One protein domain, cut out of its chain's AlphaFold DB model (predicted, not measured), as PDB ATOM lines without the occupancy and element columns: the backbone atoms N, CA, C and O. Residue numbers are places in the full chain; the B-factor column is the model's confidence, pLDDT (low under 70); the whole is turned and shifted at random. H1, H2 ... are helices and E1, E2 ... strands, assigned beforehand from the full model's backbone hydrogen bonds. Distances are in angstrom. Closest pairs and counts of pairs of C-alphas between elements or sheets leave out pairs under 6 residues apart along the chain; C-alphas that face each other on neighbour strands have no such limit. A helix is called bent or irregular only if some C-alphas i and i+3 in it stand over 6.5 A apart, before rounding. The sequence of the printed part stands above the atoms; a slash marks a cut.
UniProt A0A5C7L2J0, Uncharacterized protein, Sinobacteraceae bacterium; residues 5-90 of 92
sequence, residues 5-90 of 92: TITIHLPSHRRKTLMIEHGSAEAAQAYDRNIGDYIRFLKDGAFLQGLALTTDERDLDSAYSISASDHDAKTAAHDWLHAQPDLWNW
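AT A GLANCE: This is residues 5 to 90 of the 92 residues of an uncharacterized protein of Sinobacteraceae bacterium (UniProt A0A5C7L2J0). A small three-stranded sheet has two helical pieces, H2b and H3, over one of its faces, and a helical hairpin of H1 and H2a extends the body beyond one end of the strands. The short H4 closes the printed part beside the bent helix H2. The printed part has 86 residues with four named helices and three named strands, in the order E1 H1 H2 E2 E3 H3 H4; the sheet is mixed, in the order E2 E1 E3, and the class is mixed, helices and strands. The whole is compact, with a radius of gyration of the C-alphas of 13.0 A, yet elongated in outline, spanning 41 by 24 by 19 A.

IN THESE COORDINATES: E1, residues 5 to 9, begins at C-alpha 5 (-43.151, -32.137, -30.894) and is 12.8 A long. H1, residues 10 to 20, is 15.5 A long. H2, residues 25 to 48, was assigned as one helix by its hydrogen bonds but is bent, with C-alphas 33 and 36 7.3 A apart. Its arms are H2a, residues 25 to 33, 12.3 A, and H2b, residues 36 to 48, 18.9 A, at a steep tilt of 47 degrees. E2, residues 52 to 56, is 13.5 A long, and E3, residues 64 to 68, is 13.4 A. H3, residues 71 to 82, is 16.4 A long. H4, residues 87 to 90, is 5.0 A long and ends at C-alpha 90 (-35.166, -17.539, -16.613).

HOW THE PARTS SIT: E1, the inner strand, is parallel to E2, with N 6 and O 52 2.8 A apart, within hydrogen-bond range. E1 is antiparallel to E3, with N 7 and O 65 2.8 A apart, also within range. E1, H1, H2 and E2 form a strand-helix-strand unit, two parallel neighbour strands joined through helices, with a right-handed crossover. H2b and H3 are on the same face of the sheet, two layers of helices and strands. H2b runs along E2 and over it, at 11 degrees on the local plane and a height over the sheet of 8.4 A; the closest C-alphas are those of Lys 43 and Leu 53, 5.4 A. H3, at a height of 8.7 A, lies over E3 and only just over E1, on which 3 of its C-alphas fall; the closest C-alphas of H3 and E3 are those of Ala 68 and Lys 74, 5.3 A. H2b and H3 are near each other. H1 only grazes the sheet, with residues 10 to 13. H1 and H2a form a helical hairpin: they touch at Leu 18 and Ala 27, closest C-alphas 6.7 A, opposite ways at a steep tilt of 39 degrees. H4 is close to H2b but not clearly touching, its closest C-alphas being those of Tyr 38 and Leu 87, 6.6 A. In H1, H2a, H2b and H3 every O i to N i+4 pair is within hydrogen-bond range; H4 is too short for such a pair.

THE WHOLE: The two C-alphas farthest apart are those of Ala 25 and Asp 70, 41.2 A. The printed part has no cut, and no link is long. The mean pLDDT of the printed part is 93.9, and no printed residue is under 70.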
ATOM      1  N   THR A   5     -42.464 -33.417 -31.059       97.25
ATOM      2  CA  THR A   5     -43.151 -32.137 -30.894       97.25
ATOM      3  C   THR A   5     -43.593 -31.992 -29.445       97.25
ATOM      4  O   THR A   5     -44.364 -32.812 -28.943       97.25
ATOM      5  N   ILE A   6     -43.124 -30.935 -28.791       97.44
ATOM      6  CA  ILE A   6     -43.536 -30.510 -27.454       97.44
ATOM      7  C   ILE A   6     -44.676 -29.504 -27.620       97.44
ATOM      8  O   ILE A   6     -44.578 -28.563 -28.407       97.44
ATOM      9  N   THR A   7     -45.766 -29.695 -26.888       98.06
ATOM     10  CA  THR A   7     -46.882 -28.743 -26.834       98.06
ATOM     11  C   THR A   7     -47.023 -28.242 -25.411       98.06
ATOM     12  O   THR A   7     -47.306 -29.041 -24.521       98.06
ATOM     13  N   ILE A   8     -46.824 -26.944 -25.190       97.62
ATOM     14  CA  ILE A   8     -47.072 -26.301 -23.896       97.62
ATOM     15  C   ILE A   8     -48.534 -25.845 -23.841       97.62
ATOM     16  O   ILE A   8     -48.993 -25.101 -24.708       97.62
ATOM     17  N   HIS A   9     -49.252 -26.286 -22.815       98.00
ATOM     18  CA  HIS A   9     -50.646 -25.933 -22.552       98.00
ATOM     19  C   HIS A   9     -50.664 -24.666 -21.695       98.00
ATOM     20  O   HIS A   9     -50.469 -24.749 -20.482       98.00
ATOM     21  N   LEU A  10     -50.809 -23.485 -22.308       96.69
ATOM     22  CA  LEU A  10     -50.555 -22.203 -21.633       96.69
ATOM     23  C   LEU A  10     -51.405 -21.988 -20.365       96.69
ATOM     24  O   LEU A  10     -50.821 -21.594 -19.348       96.69
ATOM     25  N   PRO A  11     -52.717 -22.302 -20.344       96.62
ATOM     26  CA  PRO A  11     -53.520 -22.216 -19.124       96.62
ATOM     27  C   PRO A  11     -53.007 -23.127 -18.001       96.62
ATOM     28  O   PRO A  11     -52.875 -22.701 -16.851       96.62
ATOM     29  N   SER A  12     -52.658 -24.371 -18.330       96.94
ATOM     30  CA  SER A  12     -52.172 -25.351 -17.353       96.94
ATOM     31  C   SER A  12     -50.769 -25.034 -16.862       96.94
ATOM     32  O   SER A  12     -50.495 -25.179 -15.671       96.94
ATOM     33  N   HIS A  13     -49.894 -24.573 -17.757       96.06
ATOM     34  CA  HIS A  13     -48.571 -24.077 -17.409       96.06
ATOM     35  C   HIS A  13     -48.703 -22.913 -16.425       96.06
ATOM     36  O   HIS A  13     -48.201 -23.016 -15.311       96.06
ATOM     37  N   ARG A  14     -49.512 -21.893 -16.746       95.38
ATOM     38  CA  ARG A  14     -49.782 -20.760 -15.847       95.38
ATOM     39  C   ARG A  14     -50.280 -21.214 -14.482       95.38
ATOM     40  O   ARG A  14     -49.736 -20.793 -13.465       95.38
ATOM     41  N   ARG A  15     -51.288 -22.094 -14.437       94.31
ATOM     42  CA  ARG A  15     -51.835 -22.612 -13.173       94.31
ATOM     43  C   ARG A  15     -50.753 -23.284 -12.326       94.31
ATOM     44  O   ARG A  15     -50.638 -22.972 -11.146       94.31
ATOM     45  N   LYS A  16     -49.954 -24.181 -12.912       92.50
ATOM     46  CA  LYS A  16     -48.898 -24.901 -12.182       92.50
ATOM     47  C   LYS A  16     -47.762 -23.984 -11.741       92.50
ATOM     48  O   LYS A  16     -47.339 -24.064 -10.596       92.50
ATOM     49  N   THR A  17     -47.308 -23.100 -12.620       91.56
ATOM     50  CA  THR A  17     -46.237 -22.141 -12.334       91.56
ATOM     51  C   THR A  17     -46.630 -21.182 -11.208       91.56
ATOM     52  O   THR A  17     -45.813 -20.899 -10.338       91.56
ATOM     53  N   LEU A  18     -47.896 -20.748 -11.149       91.75
ATOM     54  CA  LEU A  18     -48.396 -19.900 -10.062       91.75
ATOM     55  C   LEU A  18     -48.663 -20.658  -8.760       91.75
ATOM     56  O   LEU A  18     -48.541 -20.062  -7.695       91.75
ATOM     57  N   MET A  19     -48.995 -21.954  -8.806       89.38
ATOM     58  CA  MET A  19     -49.076 -22.769  -7.585       89.38
ATOM     59  C   MET A  19     -47.727 -22.847  -6.856       89.38
ATOM     60  O   MET A  19     -47.722 -22.923  -5.631       89.38
ATOM     61  N   ILE A  20     -46.612 -22.812  -7.596       82.38
ATOM     62  CA  ILE A  20     -45.256 -22.793  -7.028       82.38
ATOM     63  C   ILE A  20     -44.997 -21.464  -6.297       82.38
ATOM     64  O   ILE A  20     -44.568 -21.484  -5.150       82.38
ATOM     65  N   GLU A  21     -45.362 -20.327  -6.896       81.25
ATOM     66  CA  GLU A  21     -45.158 -18.976  -6.329       81.25
ATOM     67  C   GLU A  21     -46.296 -18.488  -5.412       81.25
ATOM     68  O   GLU A  21     -46.539 -17.288  -5.269       81.25
ATOM     69  N   HIS A  22     -47.052 -19.405  -4.803       79.75
ATOM     70  CA  HIS A  22     -48.169 -19.096  -3.898       79.75
ATOM     71  C   HIS A  22     -49.307 -18.238  -4.495       79.75
ATOM     72  O   HIS A  22     -50.136 -17.706  -3.756       79.75
ATOM     73  N   GLY A  23     -49.398 -18.126  -5.823       77.12
ATOM     74  CA  GLY A  23     -50.523 -17.499  -6.519       77.12
ATOM     75  C   GLY A  23     -50.711 -16.003  -6.253       77.12
ATOM     76  O   GLY A  23     -51.838 -15.518  -6.363       77.12
ATOM     77  N   SER A  24     -49.651 -15.270  -5.894       88.56
ATOM     78  CA  SER A  24     -49.739 -13.821  -5.673       88.56
ATOM     79  C   SER A  24     -50.120 -13.062  -6.952       88.56
ATOM     80  O   SER A  24     -49.886 -13.518  -8.078       88.56
ATOM     81  N   ALA A  25     -50.722 -11.879  -6.791       87.88
ATOM     82  CA  ALA A  25     -51.079 -11.028  -7.927       87.88
ATOM     83  C   ALA A  25     -49.825 -10.550  -8.677       87.88
ATOM     84  O   ALA A  25     -49.831 -10.441  -9.903       87.88
ATOM     85  N   GLU A  26     -48.739 -10.319  -7.943       89.25
ATOM     86  CA  GLU A  26     -47.425  -9.964  -8.463       89.25
ATOM     87  C   GLU A  26     -46.843 -11.100  -9.312       89.25
ATOM     88  O   GLU A  26     -46.397 -10.849 -10.431       89.25
ATOM     89  N   ALA A  27     -46.918 -12.350  -8.839       90.56
ATOM     90  CA  ALA A  27     -46.482 -13.514  -9.609       90.56
ATOM     91  C   ALA A  27     -47.324 -13.682 -10.881       90.56
ATOM     92  O   ALA A  27     -46.777 -13.892 -11.960       90.56
ATOM     93  N   ALA A  28     -48.646 -13.513 -10.800       92.31
ATOM     94  CA  ALA A  28     -49.519 -13.569 -11.973       92.31
ATOM     95  C   ALA A  28     -49.116 -12.538 -13.042       92.31
ATOM     96  O   ALA A  28     -48.962 -12.885 -14.212       92.31
ATOM     97  N   GLN A  29     -48.872 -11.289 -12.637       93.81
ATOM     98  CA  GLN A  29     -48.435 -10.228 -13.547       93.81
ATOM     99  C   GLN A  29     -47.036 -10.479 -14.117       93.81
ATOM    100  O   GLN A  29     -46.801 -10.224 -15.299       93.81
ATOM    101  N   ALA A  30     -46.106 -10.967 -13.292       93.38
ATOM    102  CA  ALA A  30     -44.757 -11.307 -13.724       93.38
ATOM    103  C   ALA A  30     -44.776 -12.460 -14.735       93.38
ATOM    104  O   ALA A  30     -44.124 -12.367 -15.773       93.38
ATOM    105  N   TYR A  31     -45.572 -13.500 -14.490       94.69
ATOM    106  CA  TYR A  31     -45.776 -14.591 -15.436       94.69
ATOM    107  C   TYR A  31     -46.328 -14.071 -16.768       94.69
ATOM    108  O   TYR A  31     -45.724 -14.302 -17.814       94.69
ATOM    109  N   ASP A  32     -47.443 -13.331 -16.735       94.94
ATOM    110  CA  ASP A  32     -48.146 -12.880 -17.944       94.94
ATOM    111  C   ASP A  32     -47.279 -11.928 -18.789       94.94
ATOM    112  O   ASP A  32     -47.381 -11.913 -20.015       94.94
ATOM    113  N   ARG A  33     -46.376 -11.172 -18.148       96.12
ATOM    114  CA  ARG A  33     -45.404 -10.305 -18.830       96.12
ATOM    115  C   ARG A  33     -44.296 -11.089 -19.537       96.12
ATOM    116  O   ARG A  33     -43.856 -10.661 -20.597       96.12
ATOM    117  N   ASN A  34     -43.837 -12.192 -18.950       96.38
ATOM    118  CA  ASN A  34     -42.618 -12.884 -19.381       96.38
ATOM    119  C   ASN A  34     -42.880 -14.154 -20.204       96.38
ATOM    120  O   ASN A  34     -42.007 -14.587 -20.955       96.38
ATOM    121  N   ILE A  35     -44.073 -14.755 -20.111       96.31
ATOM    122  CA  ILE A  35     -44.377 -16.044 -20.751       96.31
ATOM    123  C   ILE A  35     -44.169 -16.025 -22.271       96.31
ATOM    124  O   ILE A  35     -43.680 -17.003 -22.831       96.31
ATOM    125  N   GLY A  36     -44.487 -14.921 -22.951       96.56
ATOM    126  CA  GLY A  36     -44.300 -14.812 -24.401       96.56
ATOM    127  C   GLY A  36     -42.837 -14.962 -24.822       96.56
ATOM    128  O   GLY A  36     -42.525 -15.737 -25.731       96.56
ATOM    129  N   ASP A  37     -41.940 -14.269 -24.123       97.25
ATOM    130  CA  ASP A  37     -40.505 -14.312 -24.399       97.25
ATOM    131  C   ASP A  37     -39.883 -15.634 -23.936       97.25
ATOM    132  O   ASP A  37     -39.042 -16.191 -24.642       97.25
ATOM    133  N   TYR A  38     -40.372 -16.206 -22.832       97.25
ATOM    134  CA  TYR A  38     -39.950 -17.530 -22.374       97.25
ATOM    135  C   TYR A  38     -40.272 -18.611 -23.409       97.25
ATOM    136  O   TYR A  38     -39.420 -19.420 -23.773       97.25
ATOM    137  N   ILE A  39     -41.488 -18.595 -23.966       97.25
ATOM    138  CA  ILE A  39     -41.876 -19.518 -25.036       97.25
ATOM    139  C   ILE A  39     -41.007 -19.318 -26.280       97.25
ATOM    140  O   ILE A  39     -40.667 -20.304 -26.934       97.25
ATOM    141  N   ARG A  40     -40.636 -18.080 -26.629       96.94
ATOM    142  CA  ARG A  40     -39.710 -17.829 -27.745       96.94
ATOM    143  C   ARG A  40     -38.333 -18.435 -27.466       96.94
ATOM    144  O   ARG A  40     -37.844 -19.177 -28.309       96.94
ATOM    145  N   PHE A  41     -37.770 -18.202 -26.282       96.75
ATOM    146  CA  PHE A  41     -36.511 -18.817 -25.851       96.75
ATOM    147  C   PHE A  41     -36.553 -20.350 -25.978       96.75
ATOM    148  O   PHE A  41     -35.668 -20.948 -26.593       96.75
ATOM    149  N   LEU A  42     -37.619 -20.985 -25.481       97.06
ATOM    150  CA  LEU A  42     -37.790 -22.433 -25.589       97.06
ATOM    151  C   LEU A  42     -37.943 -22.895 -27.045       97.06
ATOM    152  O   LEU A  42     -37.392 -23.929 -27.412       97.06
ATOM    153  N   LYS A  43     -38.666 -22.154 -27.893       97.06
ATOM    154  CA  LYS A  43     -38.806 -22.478 -29.325       97.06
ATOM    155  C   LYS A  43     -37.464 -22.440 -30.047       97.06
ATOM    156  O   LYS A  43     -37.169 -23.365 -30.804       97.06
ATOM    157  N   ASP A  44     -36.663 -21.414 -29.791       96.44
ATOM    158  CA  ASP A  44     -35.347 -21.256 -30.406       96.44
ATOM    159  C   ASP A  44     -34.401 -22.378 -29.942       96.44
ATOM    160  O   ASP A  44     -33.750 -23.027 -30.762       96.44
ATOM    161  N   GLY A  45     -34.399 -22.692 -28.640       95.44
ATOM    162  CA  GLY A  45     -33.633 -23.809 -28.083       95.44
ATOM    163  C   GLY A  45     -34.068 -25.177 -28.624       95.44
ATOM    164  O   GLY A  45     -33.218 -25.992 -28.986       95.44
ATOM    165  N   ALA A  46     -35.377 -25.419 -28.736       95.19
ATOM    166  CA  ALA A  46     -35.932 -26.658 -29.280       95.19
ATOM    167  C   ALA A  46     -35.527 -26.847 -30.747       95.19
ATOM    168  O   ALA A  46     -35.101 -27.935 -31.141       95.19
ATOM    169  N   PHE A  47     -35.598 -25.776 -31.542       94.00
ATOM    170  CA  PHE A  47     -35.226 -25.800 -32.953       94.00
ATOM    171  C   PHE A  47     -33.760 -26.204 -33.155       94.00
ATOM    172  O   PHE A  47     -33.467 -27.034 -34.017       94.00
ATOM    173  N   LEU A  48     -32.846 -25.691 -32.322       93.44
ATOM    174  CA  LEU A  48     -31.424 -26.060 -32.362       93.44
ATOM    175  C   LEU A  48     -31.175 -27.545 -32.056       93.44
ATOM    176  O   LEU A  48     -30.182 -28.102 -32.515       93.44
ATOM    177  N   GLN A  49     -32.080 -28.194 -31.321       91.31
ATOM    178  CA  GLN A  49     -32.034 -29.628 -31.014       91.31
ATOM    179  C   GLN A  49     -32.827 -30.490 -32.011       91.31
ATOM    180  O   GLN A  49     -32.986 -31.692 -31.809       91.31
ATOM    181  N   GLY A  50     -33.360 -29.900 -33.088       92.00
ATOM    182  CA  GLY A  50     -34.200 -30.614 -34.053       92.00
ATOM    183  C   GLY A  50     -35.579 -31.011 -33.505       92.00
ATOM    184  O   GLY A  50     -36.242 -31.882 -34.077       92.00
ATOM    185  N   LEU A  51     -36.024 -30.381 -32.416       94.44
ATOM    186  CA  LEU A  51     -37.346 -30.548 -31.816       94.44
ATOM    187  C   LEU A  51     -38.297 -29.458 -32.324       94.44
ATOM    188  O   LEU A  51     -37.884 -28.351 -32.666       94.44
ATOM    189  N   ALA A  52     -39.594 -29.757 -32.347       95.44
ATOM    190  CA  ALA A  52     -40.624 -28.742 -32.547       95.44
ATOM    191  C   ALA A  52     -41.246 -28.366 -31.198       95.44
ATOM    192  O   ALA A  52     -41.557 -29.248 -30.400       95.44
ATOM    193  N   LEU A  53     -41.473 -27.072 -30.960       96.81
ATOM    194  CA  LEU A  53     -42.215 -26.596 -29.795       96.81
ATOM    195  C   LEU A  53     -43.390 -25.725 -30.228       96.81
ATOM    196  O   LEU A  53     -43.244 -24.751 -30.972       96.81
ATOM    197  N   THR A  54     -44.569 -26.081 -29.741       97.19
ATOM    198  CA  THR A  54     -45.831 -25.396 -30.015       97.19
ATOM    199  C   THR A  54     -46.544 -25.061 -28.711       97.19
ATOM    200  O   THR A  54     -46.167 -25.528 -27.635       97.19
ATOM    201  N   THR A  55     -47.557 -24.211 -28.805       97.75
ATOM    202  CA  THR A  55     -48.389 -23.800 -27.676       97.75
ATOM    203  C   THR A  55     -49.849 -23.970 -28.040       97.75
ATOM    204  O   THR A  55     -50.216 -23.796 -29.204       97.75
ATOM    205  N   ASP A  56     -50.680 -24.260 -27.050       97.19
ATOM    206  CA  ASP A  56     -52.129 -24.213 -27.194       97.19
ATOM    207  C   ASP A  56     -52.809 -23.659 -25.935       97.19
ATOM    208  O   ASP A  56     -52.165 -23.388 -24.919       97.19
ATOM    209  N   GLU A  57     -54.129 -23.504 -26.036       96.38
ATOM    210  CA  GLU A  57     -54.998 -22.955 -24.993       96.38
ATOM    211  C   GLU A  57     -55.801 -24.044 -24.263       96.38
ATOM    212  O   GLU A  57     -56.877 -23.781 -23.722       96.38
ATOM    213  N   ARG A  58     -55.339 -25.301 -24.280       94.88
ATOM    214  CA  ARG A  58     -56.019 -26.371 -23.538       94.88
ATOM    215  C   ARG A  58     -55.702 -26.242 -22.052       94.88
ATOM    216  O   ARG A  58     -54.567 -25.967 -21.681       94.88
ATOM    217  N   ASP A  59     -56.695 -26.502 -21.206       93.44
ATOM    218  CA  ASP A  59     -56.478 -26.664 -19.769       93.44
ATOM    219  C   ASP A  59     -56.576 -28.145 -19.380       93.44
ATOM    220  O   ASP A  59     -57.660 -28.724 -19.330       93.44
ATOM    221  N   LEU A  60     -55.420 -28.765 -19.160       93.00
ATOM    222  CA  LEU A  60     -55.223 -30.169 -18.828       93.00
ATOM    223  C   LEU A  60     -54.501 -30.326 -17.479       93.00
ATOM    224  O   LEU A  60     -53.929 -29.387 -16.920       93.00
ATOM    225  N   ASP A  61     -54.454 -31.556 -16.970       91.75
ATOM    226  CA  ASP A  61     -53.694 -31.872 -15.755       91.75
ATOM    227  C   ASP A  61     -52.181 -31.730 -15.947       91.75
ATOM    228  O   ASP A  61     -51.456 -31.494 -14.982       91.75
ATOM    229  N   SER A  62     -51.674 -31.855 -17.177       93.38
ATOM    230  CA  SER A  62     -50.262 -31.634 -17.508       93.38
ATOM    231  C   SER A  62     -50.041 -30.237 -18.086       93.38
ATOM    232  O   SER A  62     -50.858 -29.752 -18.860       93.38
ATOM    233  N   ALA A  63     -48.909 -29.605 -17.759       95.00
ATOM    234  CA  ALA A  63     -48.515 -28.328 -18.365       95.00
ATOM    235  C   ALA A  63     -48.023 -28.489 -19.811       95.00
ATOM    236  O   ALA A  63     -47.949 -27.510 -20.550       95.00
ATOM    237  N   TYR A  64     -47.685 -29.714 -20.215       96.56
ATOM    238  CA  TYR A  64     -47.225 -30.007 -21.562       96.56
ATOM    239  C   TYR A  64     -47.558 -31.438 -21.993       96.56
ATOM    240  O   TYR A  64     -47.826 -32.320 -21.170       96.56
ATOM    241  N   SER A  65     -47.486 -31.675 -23.298       97.00
ATOM    242  CA  SER A  65     -47.534 -33.002 -23.914       97.00
ATOM    243  C   SER A  65     -46.432 -33.153 -24.962       97.00
ATOM    244  O   SER A  65     -45.976 -32.173 -25.549       97.00
ATOM    245  N   ILE A  66     -45.985 -34.392 -25.179       96.75
ATOM    246  CA  ILE A  66     -44.940 -34.727 -26.154       96.75
ATOM    247  C   ILE A  66     -45.487 -35.786 -27.107       96.75
ATOM    248  O   ILE A  66     -45.871 -36.875 -26.675       96.75
ATOM    249  N   SER A  67     -45.491 -35.458 -28.397       96.12
ATOM    250  CA  SER A  67     -45.786 -36.381 -29.493       96.12
ATOM    251  C   SER A  67     -44.490 -36.711 -30.221       96.12
ATOM    252  O   SER A  67     -43.801 -35.797 -30.663       96.12
ATOM    253  N   ALA A  68     -44.155 -37.989 -30.363       94.62
ATOM    254  CA  ALA A  68     -42.918 -38.442 -30.996       94.62
ATOM    255  C   ALA A  68     -43.160 -39.713 -31.817       94.62
ATOM    256  O   ALA A  68     -44.127 -40.433 -31.562       94.62
ATOM    257  N   SER A  69     -42.289 -39.980 -32.792       90.38
ATOM    258  CA  SER A  69     -42.341 -41.193 -33.623       90.38
ATOM    259  C   SER A  69     -41.997 -42.469 -32.856       90.38
ATOM    260  O   SER A  69     -42.480 -43.546 -33.198       90.38
ATOM    261  N   ASP A  70     -41.161 -42.346 -31.830       91.44
ATOM    262  CA  ASP A  70     -40.598 -43.453 -31.068       91.44
ATOM    263  C   ASP A  70     -40.304 -43.031 -29.617       91.44
ATOM    264  O   ASP A  70     -40.445 -41.865 -29.228       91.44
ATOM    265  N   HIS A  71     -39.967 -44.020 -28.788       91.12
ATOM    266  CA  HIS A  71     -39.726 -43.820 -27.363       91.12
ATOM    267  C   HIS A  71     -38.464 -42.993 -27.097       91.12
ATOM    268  O   HIS A  71     -38.493 -42.129 -26.224       91.12
ATOM    269  N   ASP A  72     -37.401 -43.199 -27.871       92.19
ATOM    270  CA  ASP A  72     -36.118 -42.519 -27.673       92.19
ATOM    271  C   ASP A  72     -36.248 -41.019 -27.954       92.19
ATOM    272  O   ASP A  72     -35.825 -40.193 -27.146       92.19
ATOM    273  N   ALA A  73     -36.931 -40.647 -29.041       92.31
ATOM    274  CA  ALA A  73     -37.239 -39.259 -29.364       92.31
ATOM    275  C   ALA A  73     -38.136 -38.603 -28.304       92.31
ATOM    276  O   ALA A  73     -37.961 -37.426 -27.981       92.31
ATOM    277  N   LYS A  74     -39.086 -39.356 -27.733       94.31
ATOM    278  CA  LYS A  74     -39.925 -38.865 -26.633       94.31
ATOM    279  C   LYS A  74     -39.095 -38.589 -25.380       94.31
ATOM    280  O   LYS A  74     -39.276 -37.537 -24.769       94.31
ATOM    281  N   THR A  75     -38.208 -39.511 -25.014       94.69
ATOM    282  CA  THR A  75     -37.320 -39.387 -23.853       94.69
ATOM    283  C   THR A  75     -36.355 -38.221 -24.036       94.69
ATOM    284  O   THR A  75     -36.293 -37.355 -23.176       94.69
ATOM    285  N   ALA A  76     -35.719 -38.097 -25.203       93.31
ATOM    286  CA  ALA A  76     -34.832 -36.976 -25.504       93.31
ATOM    287  C   ALA A  76     -35.548 -35.613 -25.426       93.31
ATOM    288  O   ALA A  76     -35.007 -34.659 -24.870       93.31
ATOM    289  N   ALA A  77     -36.781 -35.512 -25.938       95.62
ATOM    290  CA  ALA A  77     -37.576 -34.286 -25.838       95.62
ATOM    291  C   ALA A  77     -37.971 -33.956 -24.390       95.62
ATOM    292  O   ALA A  77     -37.994 -32.786 -24.006       95.62
ATOM    293  N   HIS A  78     -38.276 -34.980 -23.591       95.69
ATOM    294  CA  HIS A  78     -38.580 -34.828 -22.174       95.69
ATOM    295  C   HIS A  78     -37.348 -34.353 -21.393       95.69
ATOM    296  O   HIS A  78     -37.426 -33.353 -20.683       95.69
ATOM    297  N   ASP A  79     -36.205 -35.012 -21.578       95.88
ATOM    298  CA  ASP A  79     -34.943 -34.670 -20.919       95.88
ATOM    299  C   ASP A  79     -34.480 -33.261 -21.293       95.88
ATOM    300  O   ASP A  79     -34.085 -32.483 -20.425       95.88
ATOM    301  N   TRP A  80     -34.603 -32.892 -22.572       96.25
ATOM    302  CA  TRP A  80     -34.300 -31.539 -23.025       96.25
ATOM    303  C   TRP A  80     -35.179 -30.495 -22.334       96.25
ATOM    304  O   TRP A  80     -34.648 -29.495 -21.848       96.25
ATOM    305  N   LEU A  81     -36.498 -30.721 -22.262       95.94
ATOM    306  CA  LEU A  81     -37.428 -29.790 -21.619       95.94
ATOM    307  C   LEU A  81     -37.125 -29.646 -20.121       95.94
ATOM    308  O   LEU A  81     -37.146 -28.537 -19.599       95.94
ATOM    309  N   HIS A  82     -36.794 -30.750 -19.448       94.62
ATOM    310  CA  HIS A  82     -36.421 -30.766 -18.032       94.62
ATOM    311  C   HIS A  82     -35.071 -30.102 -17.735       94.62
ATOM    312  O   HIS A  82     -34.851 -29.669 -16.606       94.62
ATOM    313  N   ALA A  83     -34.175 -30.015 -18.719       95.81
ATOM    314  CA  ALA A  83     -32.898 -29.320 -18.586       95.81
ATOM    315  C   ALA A  83     -33.011 -27.792 -18.746       95.81
ATOM    316  O   ALA A  83     -32.037 -27.084 -18.485       95.81
ATOM    317  N   GLN A  84     -34.159 -27.275 -19.197       95.56
ATOM    318  CA  GLN A  84     -34.358 -25.835 -19.346       95.56
ATOM    319  C   GLN A  84     -34.616 -25.177 -17.987       95.56
ATOM    320  O   GLN A  84     -35.232 -25.798 -17.116       95.56
ATOM    321  N   PRO A  85     -34.187 -23.916 -17.791       93.81
ATOM    322  CA  PRO A  85     -34.595 -23.165 -16.614       93.81
ATOM    323  C   PRO A  85     -36.120 -23.058 -16.591       93.81
ATOM    324  O   PRO A  85     -36.746 -22.873 -17.640       93.81
ATOM    325  N   ASP A  86     -36.722 -23.152 -15.405       91.50
ATOM    326  CA  ASP A  86     -38.117 -22.748 -15.249       91.50
ATOM    327  C   ASP A  86     -38.278 -21.246 -15.540       91.50
ATOM    328  O   ASP A  86     -37.301 -20.497 -15.632       91.50
ATOM    329  N   LEU A  87     -39.526 -20.801 -15.702       92.81
ATOM    330  CA  LEU A  87     -39.808 -19.407 -16.030       92.81
ATOM    331  C   LEU A  87     -39.210 -18.440 -14.993       92.81
ATOM    332  O   LEU A  87     -38.670 -17.417 -15.389       92.81
ATOM    333  N   TRP A  88     -39.245 -18.758 -13.697       92.50
ATOM    334  CA  TRP A  88     -38.801 -17.857 -12.625       92.50
ATOM    335  C   TRP A  88     -37.286 -17.686 -12.575       92.50
ATOM    336  O   TRP A  88     -36.799 -16.584 -12.341       92.50
ATOM    337  N   ASN A  89     -36.551 -18.761 -12.854       91.25
ATOM    338  CA  ASN A  89     -35.097 -18.767 -12.961       91.25
ATOM    339  C   ASN A  89     -34.594 -18.230 -14.310       91.25
ATOM    340  O   ASN A  89     -33.398 -17.982 -14.462       91.25
ATOM    341  N   TRP A  90     -35.485 -18.074 -15.292       92.25
ATOM    342  CA  TRP A  90     -35.166 -17.539 -16.613       92.25
ATOM    343  C   TRP A  90     -35.451 -16.040 -16.767       92.25
ATOM    344  O   TRP A  90     -34.813 -15.424 -17.620       92.25
TER     345      TRP A  90